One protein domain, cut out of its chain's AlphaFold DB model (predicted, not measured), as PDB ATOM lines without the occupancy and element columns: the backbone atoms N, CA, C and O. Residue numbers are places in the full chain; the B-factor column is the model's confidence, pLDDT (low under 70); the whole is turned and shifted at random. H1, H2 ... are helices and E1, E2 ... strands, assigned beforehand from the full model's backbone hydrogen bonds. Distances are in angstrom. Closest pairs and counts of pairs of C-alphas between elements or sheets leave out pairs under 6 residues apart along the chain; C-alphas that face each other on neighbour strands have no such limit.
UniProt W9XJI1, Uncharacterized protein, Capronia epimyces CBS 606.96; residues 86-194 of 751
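AT A GLANCE: This is residues 86 to 194 of the 751 residues of an uncharacterized protein of Capronia epimyces CBS 606.96 (UniProt W9XJI1). A twisted four-stranded sheet, E4 to E7, has one face covered by a second layer made of a small three-stranded sheet, E1 to E3, and helix H1, so that the two sheets form a sandwich only partly face to face. H1 follows E3 with no residue between them and crosses over the E6 and E7 part of the larger sheet, and the link between E6 and E7 makes a wide loop. The printed part has 109 residues, with one named helix and seven named strands in the order E1 E2 E3 H1 E4 E5 E6 E7, of mixed class. The sheets run E4 - E5 - E6 - E7 and E1 - E2 - E3, both antiparallel. The whole is compact, with a radius of gyration of the C-alphas of 14.4 A and spans of 43 by 35 by 22 A.

IN THESE COORDINATES: The larger sheet has E4, residues 139 to 146, 21.7 A long; E5, residues 149 to 155, 19.3 A; E6, residues 161 to 167, 19.9 A; and E7, residues 187 to 192, 14.0 A, ending with C-alpha 192 at (-24.974, -17.789, 44.692). The smaller has E1, residues 86 to 89, from C-alpha 86 at (-47.584, -7.519, 40.135); E2, residues 93 to 98, 16.6 A; and E3, residues 109 to 112. H1, residues 113 to 126, spans 20.6 A from C-alpha 113 at (-32.198, -8.955, 30.817).

HOW THE PARTS SIT: E4, E5, E6 and E7 form a meander, each strand the antiparallel neighbour of the one before, in a twisted sheet. Within hydrogen-bond range are N 141 and O 153 of the hairpin E4 and E5, 2.8 A; N 152 and O 164 of E5 and E6, 2.8 A; and N 163 and O 191 of E6 and E7, 2.8 A. H1 is on this sheet at a height of 9.0 A, over E7 and only just over E6, where 3 of its C-alphas fall. It runs across the strands, at 81 degrees to E7 on the local plane; the closest C-alphas of H1 and E7, Val 120 and Val 187, are 6.7 A apart. In H1, 9 of 10 O i to N i+4 pairs are within hydrogen-bond range. E1, E2 and E3 form a second meander, with N 88 and O 95 at 2.9 A and N 94 and O 111 at 2.8 A. In the sandwich, two sheets face to face, the best planes are 26 degrees apart. The closest C-alphas of E1 and E4, Ser 89 and Gln 141, are 6.0 A apart. E3 and E7 are apart.

THE WHOLE: The farthest C-alphas, Gly 102 and Leu 158, are 43.3 A apart. The printed part has no cut. The links H1 to E4, 12 residues, and E6 to E7, 19 residues, are long. Mean pLDDT of the printed part is 80.0; residues 101 to 106, 121 to 132 and 173 to 184 are under 70.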
ATOM      1  N   LEU A  86     -47.873  -6.311  40.889       94.88
ATOM      2  CA  LEU A  86     -47.584  -7.519  40.135       94.88
ATOM      3  C   LEU A  86     -46.198  -7.408  39.502       94.88
ATOM      4  O   LEU A  86     -45.954  -6.547  38.659       94.88
ATOM      5  N   SER A  87     -45.303  -8.316  39.879       96.38
ATOM      6  CA  SER A  87     -43.986  -8.477  39.265       96.38
ATOM      7  C   SER A  87     -43.935  -9.808  38.533       96.38
ATOM      8  O   SER A  87     -44.197 -10.852  39.127       96.38
ATOM      9  N   TYR A  88     -43.585  -9.802  37.253       97.12
ATOM     10  CA  TYR A  88     -43.538 -11.023  36.456       97.12
ATOM     11  C   TYR A  88     -42.381 -11.013  35.464       97.12
ATOM     12  O   TYR A  88     -41.897  -9.962  35.040       97.12
ATOM     13  N   SER A  89     -41.907 -12.204  35.119       95.88
ATOM     14  CA  SER A  89     -40.833 -12.386  34.154       95.88
ATOM     15  C   SER A  89     -41.343 -12.966  32.845       95.88
ATOM     16  O   SER A  89     -42.290 -13.747  32.792       95.88
ATOM     17  N   THR A  90     -40.673 -12.555  31.781       93.38
ATOM     18  CA  THR A  90     -40.788 -13.073  30.415       93.38
ATOM     19  C   THR A  90     -39.443 -13.692  30.036       93.38
ATOM     20  O   THR A  90     -38.469 -13.575  30.785       93.38
ATOM     21  N   CYS A  91     -39.327 -14.286  28.854       88.75
ATOM     22  CA  CYS A  91     -38.048 -14.788  28.353       88.75
ATOM     23  C   CYS A  91     -36.970 -13.693  28.213       88.75
ATOM     24  O   CYS A  91     -35.782 -14.002  28.204       88.75
ATOM     25  N   SER A  92     -37.352 -12.414  28.112       86.06
ATOM     26  CA  SER A  92     -36.429 -11.312  27.780       86.06
ATOM     27  C   SER A  92     -36.376 -10.166  28.797       86.06
ATOM     28  O   SER A  92     -35.494  -9.301  28.714       86.06
ATOM     29  N   SER A  93     -37.324 -10.113  29.735       92.19
ATOM     30  CA  SER A  93     -37.482  -8.969  30.636       92.19
ATOM     31  C   SER A  93     -38.212  -9.306  31.934       92.19
ATOM     32  O   SER A  93     -39.078 -10.182  31.971       92.19
ATOM     33  N   LEU A  94     -37.895  -8.539  32.976       94.88
ATOM     34  CA  LEU A  94     -38.704  -8.355  34.176       94.88
ATOM     35  C   LEU A  94     -39.687  -7.203  33.945       94.88
ATOM     36  O   LEU A  94     -39.308  -6.152  33.423       94.88
ATOM     37  N   ARG A  95     -40.934  -7.383  34.368       95.19
ATOM     38  CA  ARG A  95     -42.005  -6.398  34.234       95.19
ATOM     39  C   ARG A  95     -42.710  -6.191  35.565       95.19
ATOM     40  O   ARG A  95     -42.945  -7.155  36.291       95.19
ATOM     41  N   ILE A  96     -43.014  -4.936  35.887       93.88
ATOM     42  CA  ILE A  96     -43.711  -4.553  37.117       93.88
ATOM     43  C   ILE A  96     -44.901  -3.660  36.778       93.88
ATOM     44  O   ILE A  96     -44.759  -2.635  36.103       93.88
ATOM     45  N   LEU A  97     -46.060  -4.042  37.305       91.56
ATOM     46  CA  LEU A  97     -47.330  -3.353  37.155       91.56
ATOM     47  C   LEU A  97     -47.918  -3.057  38.539       91.56
ATOM     48  O   LEU A  97     -48.068  -3.958  39.357       91.56
ATOM     49  N   ASP A  98     -48.242  -1.794  38.798       89.00
ATOM     50  CA  ASP A  98     -48.800  -1.329  40.072       89.00
ATOM     51  C   ASP A  98     -50.294  -1.006  39.914       89.00
ATOM     52  O   ASP A  98     -50.682  -0.135  39.128       89.00
ATOM     53  N   PHE A  99     -51.138  -1.713  40.664       85.88
ATOM     54  CA  PHE A  99     -52.588  -1.548  40.666       85.88
ATOM     55  C   PHE A  99     -53.077  -0.460  41.634       85.88
ATOM     56  O   PHE A  99     -54.223  -0.007  41.515       85.88
ATOM     57  N   ASN A 100     -52.243   0.024  42.558       79.12
ATOM     58  CA  ASN A 100     -52.650   0.991  43.579       79.12
ATOM     59  C   ASN A 100     -52.712   2.427  43.059       79.12
ATOM     60  O   ASN A 100     -53.645   3.168  43.379       79.12
ATOM     61  N   HIS A 101     -51.739   2.848  42.252       68.50
ATOM     62  CA  HIS A 101     -51.598   4.254  41.881       68.50
ATOM     63  C   HIS A 101     -52.254   4.566  40.531       68.50
ATOM     64  O   HIS A 101     -51.817   4.138  39.465       68.50
ATOM     65  N   GLY A 102     -53.277   5.427  40.544       56.78
ATOM     66  CA  GLY A 102     -54.025   5.819  39.339       56.78
ATOM     67  C   GLY A 102     -53.198   6.481  38.222       56.78
ATOM     68  O   GLY A 102     -53.688   6.596  37.104       56.78
ATOM     69  N   ARG A 103     -51.954   6.905  38.499       47.16
ATOM     70  CA  ARG A 103     -51.016   7.460  37.504       47.16
ATOM     71  C   ARG A 103     -50.164   6.384  36.816       47.16
ATOM     72  O   ARG A 103     -49.707   6.629  35.707       47.16
ATOM     73  N   THR A 104     -49.962   5.232  37.460       52.19
ATOM     74  CA  THR A 104     -49.141   4.105  36.979       52.19
ATOM     75  C   THR A 104     -49.973   2.904  36.539       52.19
ATOM     76  O   THR A 104     -49.442   2.048  35.843       52.19
ATOM     77  N   ARG A 105     -51.290   2.875  36.805       62.06
ATOM     78  CA  ARG A 105     -52.211   1.848  36.270       62.06
ATOM     79  C   ARG A 105     -52.129   1.664  34.752       62.06
ATOM     80  O   ARG A 105     -52.482   0.609  34.247       62.06
ATOM     81  N   THR A 106     -51.682   2.678  34.013       62.03
ATOM     82  CA  THR A 106     -51.558   2.636  32.547       62.03
ATOM     83  C   THR A 106     -50.137   2.356  32.057       62.03
ATOM     84  O   THR A 106     -49.935   2.191  30.854       62.03
ATOM     85  N   THR A 107     -49.140   2.327  32.943       75.81
ATOM     86  CA  THR A 107     -47.726   2.219  32.571       75.81
ATOM     87  C   THR A 107     -47.055   1.081  33.312       75.81
ATOM     88  O   THR A 107     -47.103   0.996  34.533       75.81
ATOM     89  N   GLU A 108     -46.358   0.247  32.562       87.06
ATOM     90  CA  GLU A 108     -45.586  -0.861  33.098       87.06
ATOM     91  C   GLU A 108     -44.104  -0.487  33.147       87.06
ATOM     92  O   GLU A 108     -43.569   0.071  32.185       87.06
ATOM     93  N   LYS A 109     -43.427  -0.817  34.250       90.00
ATOM     94  CA  LYS A 109     -41.967  -0.720  34.327       90.00
ATOM     95  C   LYS A 109     -41.368  -1.976  33.707       90.00
ATOM     96  O   LYS A 109     -41.691  -3.082  34.129       90.00
ATOM     97  N   VAL A 110     -40.478  -1.806  32.731       91.94
ATOM     98  CA  VAL A 110     -39.825  -2.915  32.023       91.94
ATOM     99  C   VAL A 110     -38.321  -2.838  32.233       91.94
ATOM    100  O   VAL A 110     -37.688  -1.832  31.914       91.94
ATOM    101  N   VAL A 111     -37.741  -3.920  32.742       89.69
ATOM    102  CA  VAL A 111     -36.302  -4.067  32.954       89.69
ATOM    103  C   VAL A 111     -35.805  -5.228  32.098       89.69
ATOM    104  O   VAL A 111     -36.165  -6.381  32.318       89.69
ATOM    105  N   THR A 112     -34.991  -4.932  31.085       88.44
ATOM    106  CA  THR A 112     -34.484  -5.956  30.160       88.44
ATOM    107  C   THR A 112     -33.395  -6.808  30.804       88.44
ATOM    108  O   THR A 112     -32.628  -6.328  31.644       88.44
ATOM    109  N   ASN A 113     -33.259  -8.058  30.350       84.94
ATOM    110  CA  ASN A 113     -32.198  -8.955  30.817       84.94
ATOM    111  C   ASN A 113     -30.805  -8.335  30.625       84.94
ATOM    112  O   ASN A 113     -29.976  -8.391  31.525       84.94
ATOM    113  N   ALA A 114     -30.569  -7.644  29.502       80.69
ATOM    114  CA  ALA A 114     -29.308  -6.949  29.243       80.69
ATOM    115  C   ALA A 114     -28.998  -5.863  30.293       80.69
ATOM    116  O   ALA A 114     -27.854  -5.729  30.733       80.69
ATOM    117  N   PHE A 115     -30.011  -5.102  30.721       80.62
ATOM    118  CA  PHE A 115     -29.853  -4.085  31.759       80.62
ATOM    119  C   PHE A 115     -29.587  -4.707  33.136       80.62
ATOM    120  O   PHE A 115     -28.685  -4.252  33.848       80.62
ATOM    121  N   LEU A 116     -30.331  -5.758  33.499       79.94
ATOM    122  CA  LEU A 116     -30.123  -6.496  34.750       79.94
ATOM    123  C   LEU A 116     -28.709  -7.061  34.810       79.94
ATOM    124  O   LEU A 116     -27.965  -6.776  35.744       79.94
ATOM    125  N   CYS A 117     -28.308  -7.769  33.759       78.75
ATOM    126  CA  CYS A 117     -26.984  -8.336  33.621       78.75
ATOM    127  C   CYS A 117     -25.888  -7.267  33.774       78.75
ATOM    128  O   CYS A 117     -25.002  -7.402  34.618       78.75
ATOM    129  N   LYS A 118     -25.980  -6.148  33.040       75.94
ATOM    130  CA  LYS A 118     -25.020  -5.038  33.166       75.94
ATOM    131  C   LYS A 118     -24.926  -4.521  34.607       75.94
ATOM    132  O   LYS A 118     -23.825  -4.265  35.092       75.94
ATOM    133  N   SER A 119     -26.061  -4.399  35.290       73.25
ATOM    134  CA  SER A 119     -26.124  -3.938  36.682       73.25
ATOM    135  C   SER A 119     -25.472  -4.931  37.653       73.25
ATOM    136  O   SER A 119     -24.771  -4.516  38.574       73.25
ATOM    137  N   VAL A 120     -25.624  -6.238  37.411       75.38
ATOM    138  CA  VAL A 120     -24.979  -7.304  38.196       75.38
ATOM    139  C   VAL A 120     -23.459  -7.282  38.034       75.38
ATOM    140  O   VAL A 120     -22.748  -7.366  39.035       75.38
ATOM    141  N   SER A 121     -22.937  -7.133  36.808       68.94
ATOM    142  CA  SER A 121     -21.482  -7.047  36.597       68.94
ATOM    143  C   SER A 121     -20.857  -5.882  37.351       68.94
ATOM    144  O   SER A 121     -19.810  -6.059  37.967       68.94
ATOM    145  N   VAL A 122     -21.514  -4.719  37.343       61.56
ATOM    146  CA  VAL A 122     -21.052  -3.547  38.093       61.56
ATOM    147  C   VAL A 122     -20.995  -3.866  39.587       61.56
ATOM    148  O   VAL A 122     -19.951  -3.662  40.197       61.56
ATOM    149  N   SER A 123     -22.054  -4.440  40.168       62.88
ATOM    150  CA  SER A 123     -22.081  -4.788  41.596       62.88
ATOM    151  C   SER A 123     -21.000  -5.798  42.006       62.88
ATOM    152  O   SER A 123     -20.404  -5.653  43.072       62.88
ATOM    153  N   ARG A 124     -20.696  -6.805  41.174       65.38
ATOM    154  CA  ARG A 124     -19.700  -7.842  41.516       65.38
ATOM    155  C   ARG A 124     -18.257  -7.363  41.418       65.38
ATOM    156  O   ARG A 124     -17.442  -7.792  42.233       65.38
ATOM    157  N   SER A 125     -17.949  -6.441  40.503       54.09
ATOM    158  CA  SER A 125     -16.630  -5.793  40.463       54.09
ATOM    159  C   SER A 125     -16.284  -5.098  41.786       54.09
ATOM    160  O   SER A 125     -15.112  -5.040  42.143       54.09
ATOM    161  N   PHE A 126     -17.284  -4.647  42.552       47.94
ATOM    162  CA  PHE A 126     -17.084  -4.059  43.881       47.94
ATOM    163  C   PHE A 126     -16.939  -5.084  45.017       47.94
ATOM    164  O   PHE A 126     -16.402  -4.741  46.066       47.94
ATOM    165  N   GLN A 127     -17.390  -6.328  44.825       56.56
ATOM    166  CA  GLN A 127     -17.313  -7.401  45.830       56.56
ATOM    167  C   GLN A 127     -16.126  -8.358  45.617       56.56
ATOM    168  O   GLN A 127     -16.016  -9.355  46.326       56.56
ATOM    169  N   GLY A 128     -15.244  -8.087  44.644       52.56
ATOM    170  CA  GLY A 128     -14.043  -8.895  44.391       52.56
ATOM    171  C   GLY A 128     -14.326 -10.331  43.928       52.56
ATOM    172  O   GLY A 128     -13.460 -11.191  44.049       52.56
ATOM    173  N   GLN A 129     -15.533 -10.607  43.426       59.34
ATOM    174  CA  GLN A 129     -15.926 -11.939  42.960       59.34
ATOM    175  C   GLN A 129     -15.706 -12.119  41.451       59.34
ATOM    176  O   GLN A 129     -15.712 -11.146  40.697       59.34
ATOM    177  N   GLU A 130     -15.552 -13.377  41.014       58.66
ATOM    178  CA  GLU A 130     -15.375 -13.746  39.604       58.66
ATOM    179  C   GLU A 130     -16.417 -13.099  38.681       58.66
ATOM    180  O   GLU A 130     -17.602 -12.959  39.009       58.66
ATOM    181  N   LYS A 131     -15.952 -12.714  37.488       63.72
ATOM    182  CA  LYS A 131     -16.772 -12.090  36.452       63.72
ATOM    183  C   LYS A 131     -17.776 -13.115  35.917       63.72
ATOM    184  O   LYS A 131     -17.409 -14.009  35.165       63.72
ATOM    185  N   LEU A 132     -19.039 -12.959  36.302       69.62
ATOM    186  CA  LEU A 132     -20.151 -13.729  35.748       69.62
ATOM    187  C   LEU A 132     -20.314 -13.388  34.261       69.62
ATOM    188  O   LEU A 132     -20.413 -12.203  33.921       69.62
ATOM    189  N   ASP A 133     -20.342 -14.395  33.386       71.44
ATOM    190  CA  ASP A 133     -20.660 -14.158  31.980       71.44
ATOM    191  C   ASP A 133     -22.151 -13.851  31.842       71.44
ATOM    192  O   ASP A 133     -23.018 -14.707  31.977       71.44
ATOM    193  N   LEU A 134     -22.453 -12.593  31.569       70.44
ATOM    194  CA  LEU A 134     -23.809 -12.091  31.425       70.44
ATOM    195  C   LEU A 134     -24.571 -12.678  30.233       70.44
ATOM    196  O   LEU A 134     -25.801 -12.647  30.236       70.44
ATOM    197  N   GLY A 135     -23.854 -13.185  29.222       72.06
ATOM    198  CA  GLY A 135     -24.447 -13.879  28.080       72.06
ATOM    199  C   GLY A 135     -24.975 -15.273  28.427       72.06
ATOM    200  O   GLY A 135     -25.717 -15.847  27.638       72.06
ATOM    201  N   SER A 136     -24.631 -15.797  29.608       82.38
ATOM    202  CA  SER A 136     -25.010 -17.142  30.054       82.38
ATOM    203  C   SER A 136     -26.351 -17.216  30.791       82.38
ATOM    204  O   SER A 136     -26.712 -18.296  31.248       82.38
ATOM    205  N   LEU A 137     -27.090 -16.106  30.932       87.81
ATOM    206  CA  LEU A 137     -28.403 -16.116  31.587       87.81
ATOM    207  C   LEU A 137     -29.379 -17.008  30.798       87.81
ATOM    208  O   LEU A 137     -29.840 -16.635  29.722       87.81
ATOM    209  N   VAL A 138     -29.703 -18.167  31.366       88.81
ATOM    210  CA  VAL A 138     -30.603 -19.175  30.797       88.81
ATOM    211  C   VAL A 138     -32.050 -18.876  31.163       88.81
ATOM    212  O   VAL A 138     -32.936 -18.948  30.315       88.81
ATOM    213  N   SER A 139     -32.313 -18.549  32.431       90.81
ATOM    214  CA  SER A 139     -33.672 -18.287  32.901       90.81
ATOM    215  C   SER A 139     -33.718 -17.263  34.028       90.81
ATOM    216  O   SER A 139     -32.751 -17.068  34.768       90.81
ATOM    217  N   LEU A 140     -34.867 -16.595  34.139       93.38
ATOM    218  CA  LEU A 140     -35.141 -15.575  35.142       93.38
ATOM    219  C   LEU A 140     -36.538 -15.795  35.717       93.38
ATOM    220  O   LEU A 140     -37.534 -15.799  34.985       93.38
ATOM    221  N   GLN A 141     -36.604 -15.960  37.034       95.12
ATOM    222  CA  GLN A 141     -37.838 -16.198  37.770       95.12
ATOM    223  C   GLN A 141     -38.011 -15.187  38.904       95.12
ATOM    224  O   GLN A 141     -37.083 -14.933  39.668       95.12
ATOM    225  N   VAL A 142     -39.210 -14.637  39.048       96.88
ATOM    226  CA  VAL A 142     -39.589 -13.760  40.156       96.88
ATOM    227  C   VAL A 142     -39.950 -14.615  41.367       96.88
ATOM    228  O   VAL A 142     -40.844 -15.459  41.291       96.88
ATOM    229  N   GLN A 143     -39.257 -14.389  42.483       96.25
ATOM    230  CA  GLN A 143     -39.444 -15.132  43.733       96.25
ATOM    231  C   GLN A 143     -40.275 -14.357  44.756       96.25
ATOM    232  O   GLN A 143     -41.128 -14.939  45.421       96.25
ATOM    233  N   ALA A 144     -40.042 -13.049  44.885       95.81
ATOM    234  CA  ALA A 144     -40.748 -12.209  45.848       95.81
ATOM    235  C   ALA A 144     -40.767 -10.738  45.415       95.81
ATOM    236  O   ALA A 144     -39.910 -10.294  44.645       95.81
ATOM    237  N   PHE A 145     -41.742  -9.997  45.939       94.94
ATOM    238  CA  PHE A 145     -41.802  -8.543  45.873       94.94
ATOM    239  C   PHE A 145     -42.307  -7.985  47.206       94.94
ATOM    240  O   PHE A 145     -43.349  -8.420  47.694       94.94
ATOM    241  N   ALA A 146     -41.595  -7.008  47.762       92.94
ATOM    242  CA  ALA A 146     -42.017  -6.218  48.918       92.94
ATOM    243  C   ALA A 146     -41.186  -4.929  49.009       92.94
ATOM    244  O   ALA A 146     -40.019  -4.918  48.628       92.94
ATOM    245  N   SER A 147     -41.750  -3.846  49.548       91.19
ATOM    246  CA  SER A 147     -41.007  -2.595  49.810       91.19
ATOM    247  C   SER A 147     -40.178  -2.085  48.613       91.19
ATOM    248  O   SER A 147     -39.006  -1.744  48.768       91.19
ATOM    249  N   ASP A 148     -40.759  -2.097  47.407       92.00
ATOM    250  CA  ASP A 148     -40.101  -1.719  46.142       92.00
ATOM    251  C   ASP A 148     -38.848  -2.532  45.773       92.00
ATOM    252  O   ASP A 148     -38.025  -2.107  44.957       92.00
ATOM    253  N   ILE A 149     -38.692  -3.722  46.344       94.56
ATOM    254  CA  ILE A 149     -37.597  -4.639  46.048       94.56
ATOM    255  C   ILE A 149     -38.187  -5.886  45.396       94.56
ATOM    256  O   ILE A 149     -39.091  -6.518  45.935       94.56
ATOM    257  N   VAL A 150     -37.668  -6.245  44.224       95.94
ATOM    258  CA  VAL A 150     -37.975  -7.510  43.549       95.94
ATOM    259  C   VAL A 150     -36.825  -8.472  43.798       95.94
ATOM    260  O   VAL A 150     -35.662  -8.120  43.579       95.94
ATOM    261  N   VAL A 151     -37.142  -9.700  44.202       97.19
ATOM    262  CA  VAL A 151     -36.162 -10.781  44.309       97.19
ATOM    263  C   VAL A 151     -36.308 -11.747  43.141       97.19
ATOM    264  O   VAL A 151     -37.396 -12.256  42.864       97.19
ATOM    265  N   LEU A 152     -35.193 -12.007  42.466       96.44
ATOM    266  CA  LEU A 152     -35.100 -12.816  41.259       96.44
ATOM    267  C   LEU A 152     -34.219 -14.039  41.504       96.44
ATOM    268  O   LEU A 152     -33.118 -13.914  42.040       96.44
ATOM    269  N   LEU A 153     -34.668 -15.198  41.035       95.62
ATOM    270  CA  LEU A 153     -33.846 -16.384  40.830       95.62
ATOM    271  C   LEU A 153     -33.373 -16.388  39.375       95.62
ATOM    272  O   LEU A 153     -34.184 -16.430  38.452       95.62
ATOM    273  N   CYS A 154     -32.063 -16.318  39.181       93.12
ATOM    274  CA  CYS A 154     -31.423 -16.281  37.874       93.12
ATOM    275  C   CYS A 154     -30.564 -17.530  37.691       93.12
ATOM    276  O   CYS A 154     -29.715 -17.824  38.534       93.12
ATOM    277  N   ASP A 155     -30.761 -18.239  36.588       91.81
ATOM    278  CA  ASP A 155     -29.936 -19.380  36.205       91.81
ATOM    279  C   ASP A 155     -28.922 -18.949  35.148       91.81
ATOM    280  O   ASP A 155     -29.307 -18.492  34.072       91.81
ATOM    281  N   PHE A 156     -27.634 -19.085  35.454       88.88
ATOM    282  CA  PHE A 156     -26.528 -18.769  34.550       88.88
ATOM    283  C   PHE A 156     -25.861 -20.039  33.987       88.88
ATOM    284  O   PHE A 156     -24.673 -20.046  33.657       88.88
ATOM    285  N   GLY A 157     -26.596 -21.154  33.932       87.56
ATOM    286  CA  GLY A 157     -26.131 -22.423  33.385       87.56
ATOM    287  C   GLY A 157     -24.923 -22.954  34.153       87.56
ATOM    288  O   GLY A 157     -25.021 -23.318  35.323       87.56
ATOM    289  N   LEU A 158     -23.752 -22.961  33.511       85.25
ATOM    290  CA  LEU A 158     -22.508 -23.470  34.104       85.25
ATOM    291  C   LEU A 158     -22.060 -22.696  35.353       85.25
ATOM    292  O   LEU A 158     -21.376 -23.255  36.210       85.25
ATOM    293  N   TYR A 159     -22.458 -21.428  35.490       84.12
ATOM    294  CA  TYR A 159     -22.151 -20.631  36.682       84.12
ATOM    295  C   TYR A 159     -23.107 -20.915  37.852       84.12
ATOM    296  O   TYR A 159     -22.849 -20.500  38.986       84.12
ATOM    297  N   GLY A 160     -24.176 -21.672  37.601       89.12
ATOM    298  CA  GLY A 160     -25.189 -22.049  38.573       89.12
ATOM    299  C   GLY A 160     -26.244 -20.971  38.808       89.12
ATOM    300  O   GLY A 160     -26.385 -20.006  38.056       89.12
ATOM    301  N   GLN A 161     -26.997 -21.162  39.888       92.81
ATOM    302  CA  GLN A 161     -28.156 -20.347  40.227       92.81
ATOM    303  C   GLN A 161     -27.790 -19.236  41.214       92.81
ATOM    304  O   GLN A 161     -27.049 -19.440  42.179       92.81
ATOM    305  N   TYR A 162     -28.338 -18.050  40.975       92.56
ATOM    306  CA  TYR A 162     -28.104 -16.843  41.754       92.56
ATOM    307  C   TYR A 162     -29.418 -16.212  42.188       92.56
ATOM    308  O   TYR A 162     -30.389 -16.184  41.434       92.56
ATOM    309  N   LEU A 163     -29.416 -15.644  43.389       94.69
ATOM    310  CA  LEU A 163     -30.486 -14.799  43.889       94.69
ATOM    311  C   LEU A 163     -30.062 -13.332  43.789       94.69
ATOM    312  O   LEU A 163     -28.994 -12.956  44.285       94.69
ATOM    313  N   LEU A 164     -30.905 -12.506  43.172       93.69
ATOM    314  CA  LEU A 164     -30.704 -11.066  43.042       93.69
ATOM    315  C   LEU A 164     -31.831 -10.318  43.754       93.69
ATOM    316  O   LEU A 164     -32.992 -10.562  43.447       93.69
ATOM    317  N   ALA A 165     -31.504  -9.377  44.638       94.50
ATOM    318  CA  ALA A 165     -32.473  -8.412  45.162       94.50
ATOM    319  C   ALA A 165     -32.262  -7.065  44.464       94.50
ATOM    320  O   ALA A 165     -31.157  -6.518  44.497       94.50
ATOM    321  N   VAL A 166     -33.298  -6.538  43.817       92.06
ATOM    322  CA  VAL A 166     -33.220  -5.332  42.983       92.06
ATOM    323  C   VAL A 166     -34.239  -4.307  43.457       92.06
ATOM    324  O   VAL A 166     -35.434  -4.585  43.468       92.06
ATOM    325  N   ASN A 167     -33.773  -3.109  43.810       91.62
ATOM    326  CA  ASN A 167     -34.638  -1.980  44.129       91.62
ATOM    327  C   ASN A 167     -35.171  -1.328  42.841       91.62
ATOM    328  O   ASN A 167     -34.404  -0.863  41.986       91.62
ATOM    329  N   ILE A 168     -36.495  -1.287  42.722       88.69
ATOM    330  CA  ILE A 168     -37.229  -0.798  41.552       88.69
ATOM    331  C   ILE A 168     -37.940   0.543  41.796       88.69
ATOM    332  O   ILE A 168     -38.704   1.000  40.939       88.69
ATOM    333  N   ALA A 169     -37.697   1.194  42.938       87.69
ATOM    334  CA  ALA A 169     -38.248   2.513  43.219       87.69
ATOM    335  C   ALA A 169     -37.673   3.556  42.247       87.69
ATOM    336  O   ALA A 169     -36.469   3.583  41.961       87.69
ATOM    337  N   ASP A 170     -38.534   4.439  41.735       80.12
ATOM    338  CA  ASP A 170     -38.126   5.457  40.756       80.12
ATOM    339  C   ASP A 170     -37.175   6.470  41.391       80.12
ATOM    340  O   ASP A 170     -36.104   6.747  40.852       80.12
ATOM    341  N   ALA A 171     -37.534   6.927  42.591       78.81
ATOM    342  CA  ALA A 171     -36.776   7.873  43.400       78.81
ATOM    343  C   ALA A 171     -35.601   7.232  44.160       78.81
ATOM    344  O   ALA A 171     -35.054   7.859  45.063       78.81
ATOM    345  N   PHE A 172     -35.225   5.986  43.846       79.19
ATOM    346  CA  PHE A 172     -34.075   5.362  44.493       79.19
ATOM    347  C   PHE A 172     -32.795   6.105  44.115       79.19
ATOM    348  O   PHE A 172     -32.223   5.899  43.039       79.19
ATOM    349  N   GLU A 173     -32.344   6.949  45.035       66.88
ATOM    350  CA  GLU A 173     -31.016   7.526  45.022       66.88
ATOM    351  C   GLU A 173     -30.107   6.669  45.907       66.88
ATOM    352  O   GLU A 173     -30.375   6.505  47.101       66.88
ATOM    353  N   PRO A 174     -29.043   6.072  45.348       63.44
ATOM    354  CA  PRO A 174     -28.094   5.327  46.154       63.44
ATOM    355  C   PRO A 174     -27.463   6.264  47.199       63.44
ATOM    356  O   PRO A 174     -26.983   7.333  46.812       63.44
ATOM    357  N   PRO A 175     -27.412   5.882  48.494       57.59
ATOM    358  CA  PRO A 175     -26.726   6.670  49.512       57.59
ATOM    359  C   PRO A 175     -25.314   7.047  49.049       57.59
ATOM    360  O   PRO A 175     -24.565   6.193  48.555       57.59
ATOM    361  N   GLN A 176     -24.956   8.328  49.175       51.84
ATOM    362  CA  GLN A 176     -23.609   8.797  48.861       51.84
ATOM    363  C   GLN A 176     -22.615   8.153  49.834       51.84
ATOM    364  O   GLN A 176     -22.621   8.468  51.014       51.84
ATOM    365  N   GLN A 177     -21.781   7.262  49.288       51.88
ATOM    366  CA  GLN A 177     -20.624   6.609  49.911       51.88
ATOM    367  C   GLN A 177     -20.908   5.843  51.217       51.88
ATOM    368  O   GLN A 177     -21.093   6.404  52.292       51.88
ATOM    369  N   LEU A 178     -20.819   4.513  51.136       55.06
ATOM    370  CA  LEU A 178     -20.542   3.696  52.318       55.06
ATOM    371  C   LEU A 178     -19.125   4.010  52.852       55.06
ATOM    372  O   LEU A 178     -18.275   4.440  52.065       55.06
ATOM    373  N   PRO A 179     -18.831   3.736  54.139       49.53
ATOM    374  CA  PRO A 179     -17.507   3.949  54.745       49.53
ATOM    375  C   PRO A 179     -16.334   3.332  53.959       49.53
ATOM    376  O   PRO A 179     -15.216   3.829  54.034       49.53
ATOM    377  N   ASP A 180     -16.610   2.304  53.148       54.84
ATOM    378  CA  ASP A 180     -15.639   1.594  52.303       54.84
ATOM    379  C   ASP A 180     -15.499   2.186  50.873       54.84
ATOM    380  O   ASP A 180     -14.945   1.548  49.980       54.84
ATOM    381  N   GLY A 181     -16.042   3.380  50.590       50.91
ATOM    382  CA  GLY A 181     -15.954   4.035  49.272       50.91
ATOM    383  C   GLY A 181     -16.826   3.407  48.170       50.91
ATOM    384  O   GLY A 181     -16.745   3.801  47.004       50.91
ATOM    385  N   GLN A 182     -17.684   2.445  48.521       53.50
ATOM    386  CA  GLN A 182     -18.590   1.765  47.593       53.50
ATOM    387  C   GLN A 182     -19.803   2.647  47.247       53.50
ATOM    388  O   GLN A 182     -20.431   3.243  48.126       53.50
ATOM    389  N   ARG A 183     -20.159   2.713  45.956       53.69
ATOM    390  CA  ARG A 183     -21.438   3.282  45.495       53.69
ATOM    391  C   ARG A 183     -22.515   2.201  45.546       53.69
ATOM    392  O   ARG A 183     -22.302   1.109  45.024       53.69
ATOM    393  N   HIS A 184     -23.678   2.516  46.109       58.03
ATOM    394  CA  HIS A 184     -24.832   1.621  46.042       58.03
ATOM    395  C   HIS A 184     -25.302   1.437  44.588       58.03
ATOM    396  O   HIS A 184     -25.496   2.401  43.848       58.03
ATOM    397  N   SER A 185     -25.483   0.180  44.181       73.81
ATOM    398  CA  SER A 185     -26.176  -0.211  42.950       73.81
ATOM    399  C   SER A 185     -27.663  -0.421  43.253       73.81
ATOM    400  O   SER A 185     -28.033  -0.673  44.397       73.81
ATOM    401  N   ARG A 186     -28.527  -0.375  42.228       84.38
ATOM    402  CA  ARG A 186     -29.929  -0.824  42.359       84.38
ATOM    403  C   ARG A 186     -30.021  -2.310  42.717       84.38
ATOM    404  O   ARG A 186     -31.022  -2.741  43.274       84.38
ATOM    405  N   VAL A 187     -28.984  -3.087  42.404       87.50
ATOM    406  CA  VAL A 187     -28.838  -4.470  42.867       87.50
ATOM    407  C   VAL A 187     -28.310  -4.438  44.301       87.50
ATOM    408  O   VAL A 187     -27.124  -4.179  44.514       87.50
ATOM    409  N   LEU A 188     -29.203  -4.686  45.258       89.50
ATOM    410  CA  LEU A 188     -28.943  -4.660  46.699       89.50
ATOM    411  C   LEU A 188     -28.258  -5.934  47.200       89.50
ATOM    412  O   LEU A 188     -27.509  -5.891  48.167       89.50
ATOM    413  N   LEU A 189     -28.523  -7.070  46.551       91.00
ATOM    414  CA  LEU A 189     -27.923  -8.358  46.882       91.00
ATOM    415  C   LEU A 189     -27.703  -9.162  45.603       91.00
ATOM    416  O   LEU A 189     -28.566  -9.186  44.727       91.00
ATOM    417  N   CYS A 190     -26.566  -9.846  45.522       90.06
ATOM    418  CA  CYS A 190     -26.282 -10.869  44.523       90.06
ATOM    419  C   CYS A 190     -25.557 -12.015  45.227       90.06
ATOM    420  O   CYS A 190     -24.414 -11.856  45.648       90.06
ATOM    421  N   THR A 191     -26.226 -13.151  45.399       90.44
ATOM    422  CA  THR A 191     -25.661 -14.304  46.111       90.44
ATOM    423  C   THR A 191     -25.875 -15.588  45.325       90.44
ATOM    424  O   THR A 191     -26.909 -15.769  44.683       90.44
ATOM    425  N   ARG A 192     -24.879 -16.477  45.339       91.06
ATOM    426  CA  ARG A 192     -24.974 -17.789  44.692       91.06
ATOM    427  C   ARG A 192     -25.752 -18.738  45.598       91.06
ATOM    428  O   ARG A 192     -25.448 -18.840  46.785       91.06
ATOM    429  N   LEU A 193     -26.702 -19.467  45.029       92.56
ATOM    430  CA  LEU A 193     -27.446 -20.494  45.747       92.56
ATOM    431  C   LEU A 193     -26.680 -21.816  45.747       92.56
ATOM    432  O   LEU A 193     -26.090 -22.214  44.743       92.56
ATOM    433  N   ARG A 194     -26.696 -22.497  46.896       91.44
ATOM    434  CA  ARG A 194     -26.158 -23.860  47.036       91.44
ATOM    435  C   ARG A 194     -27.198 -24.926  46.701       91.44
ATOM    436  O   ARG A 194     -26.832 -26.013  46.278       91.44
TER     437      ARG A 194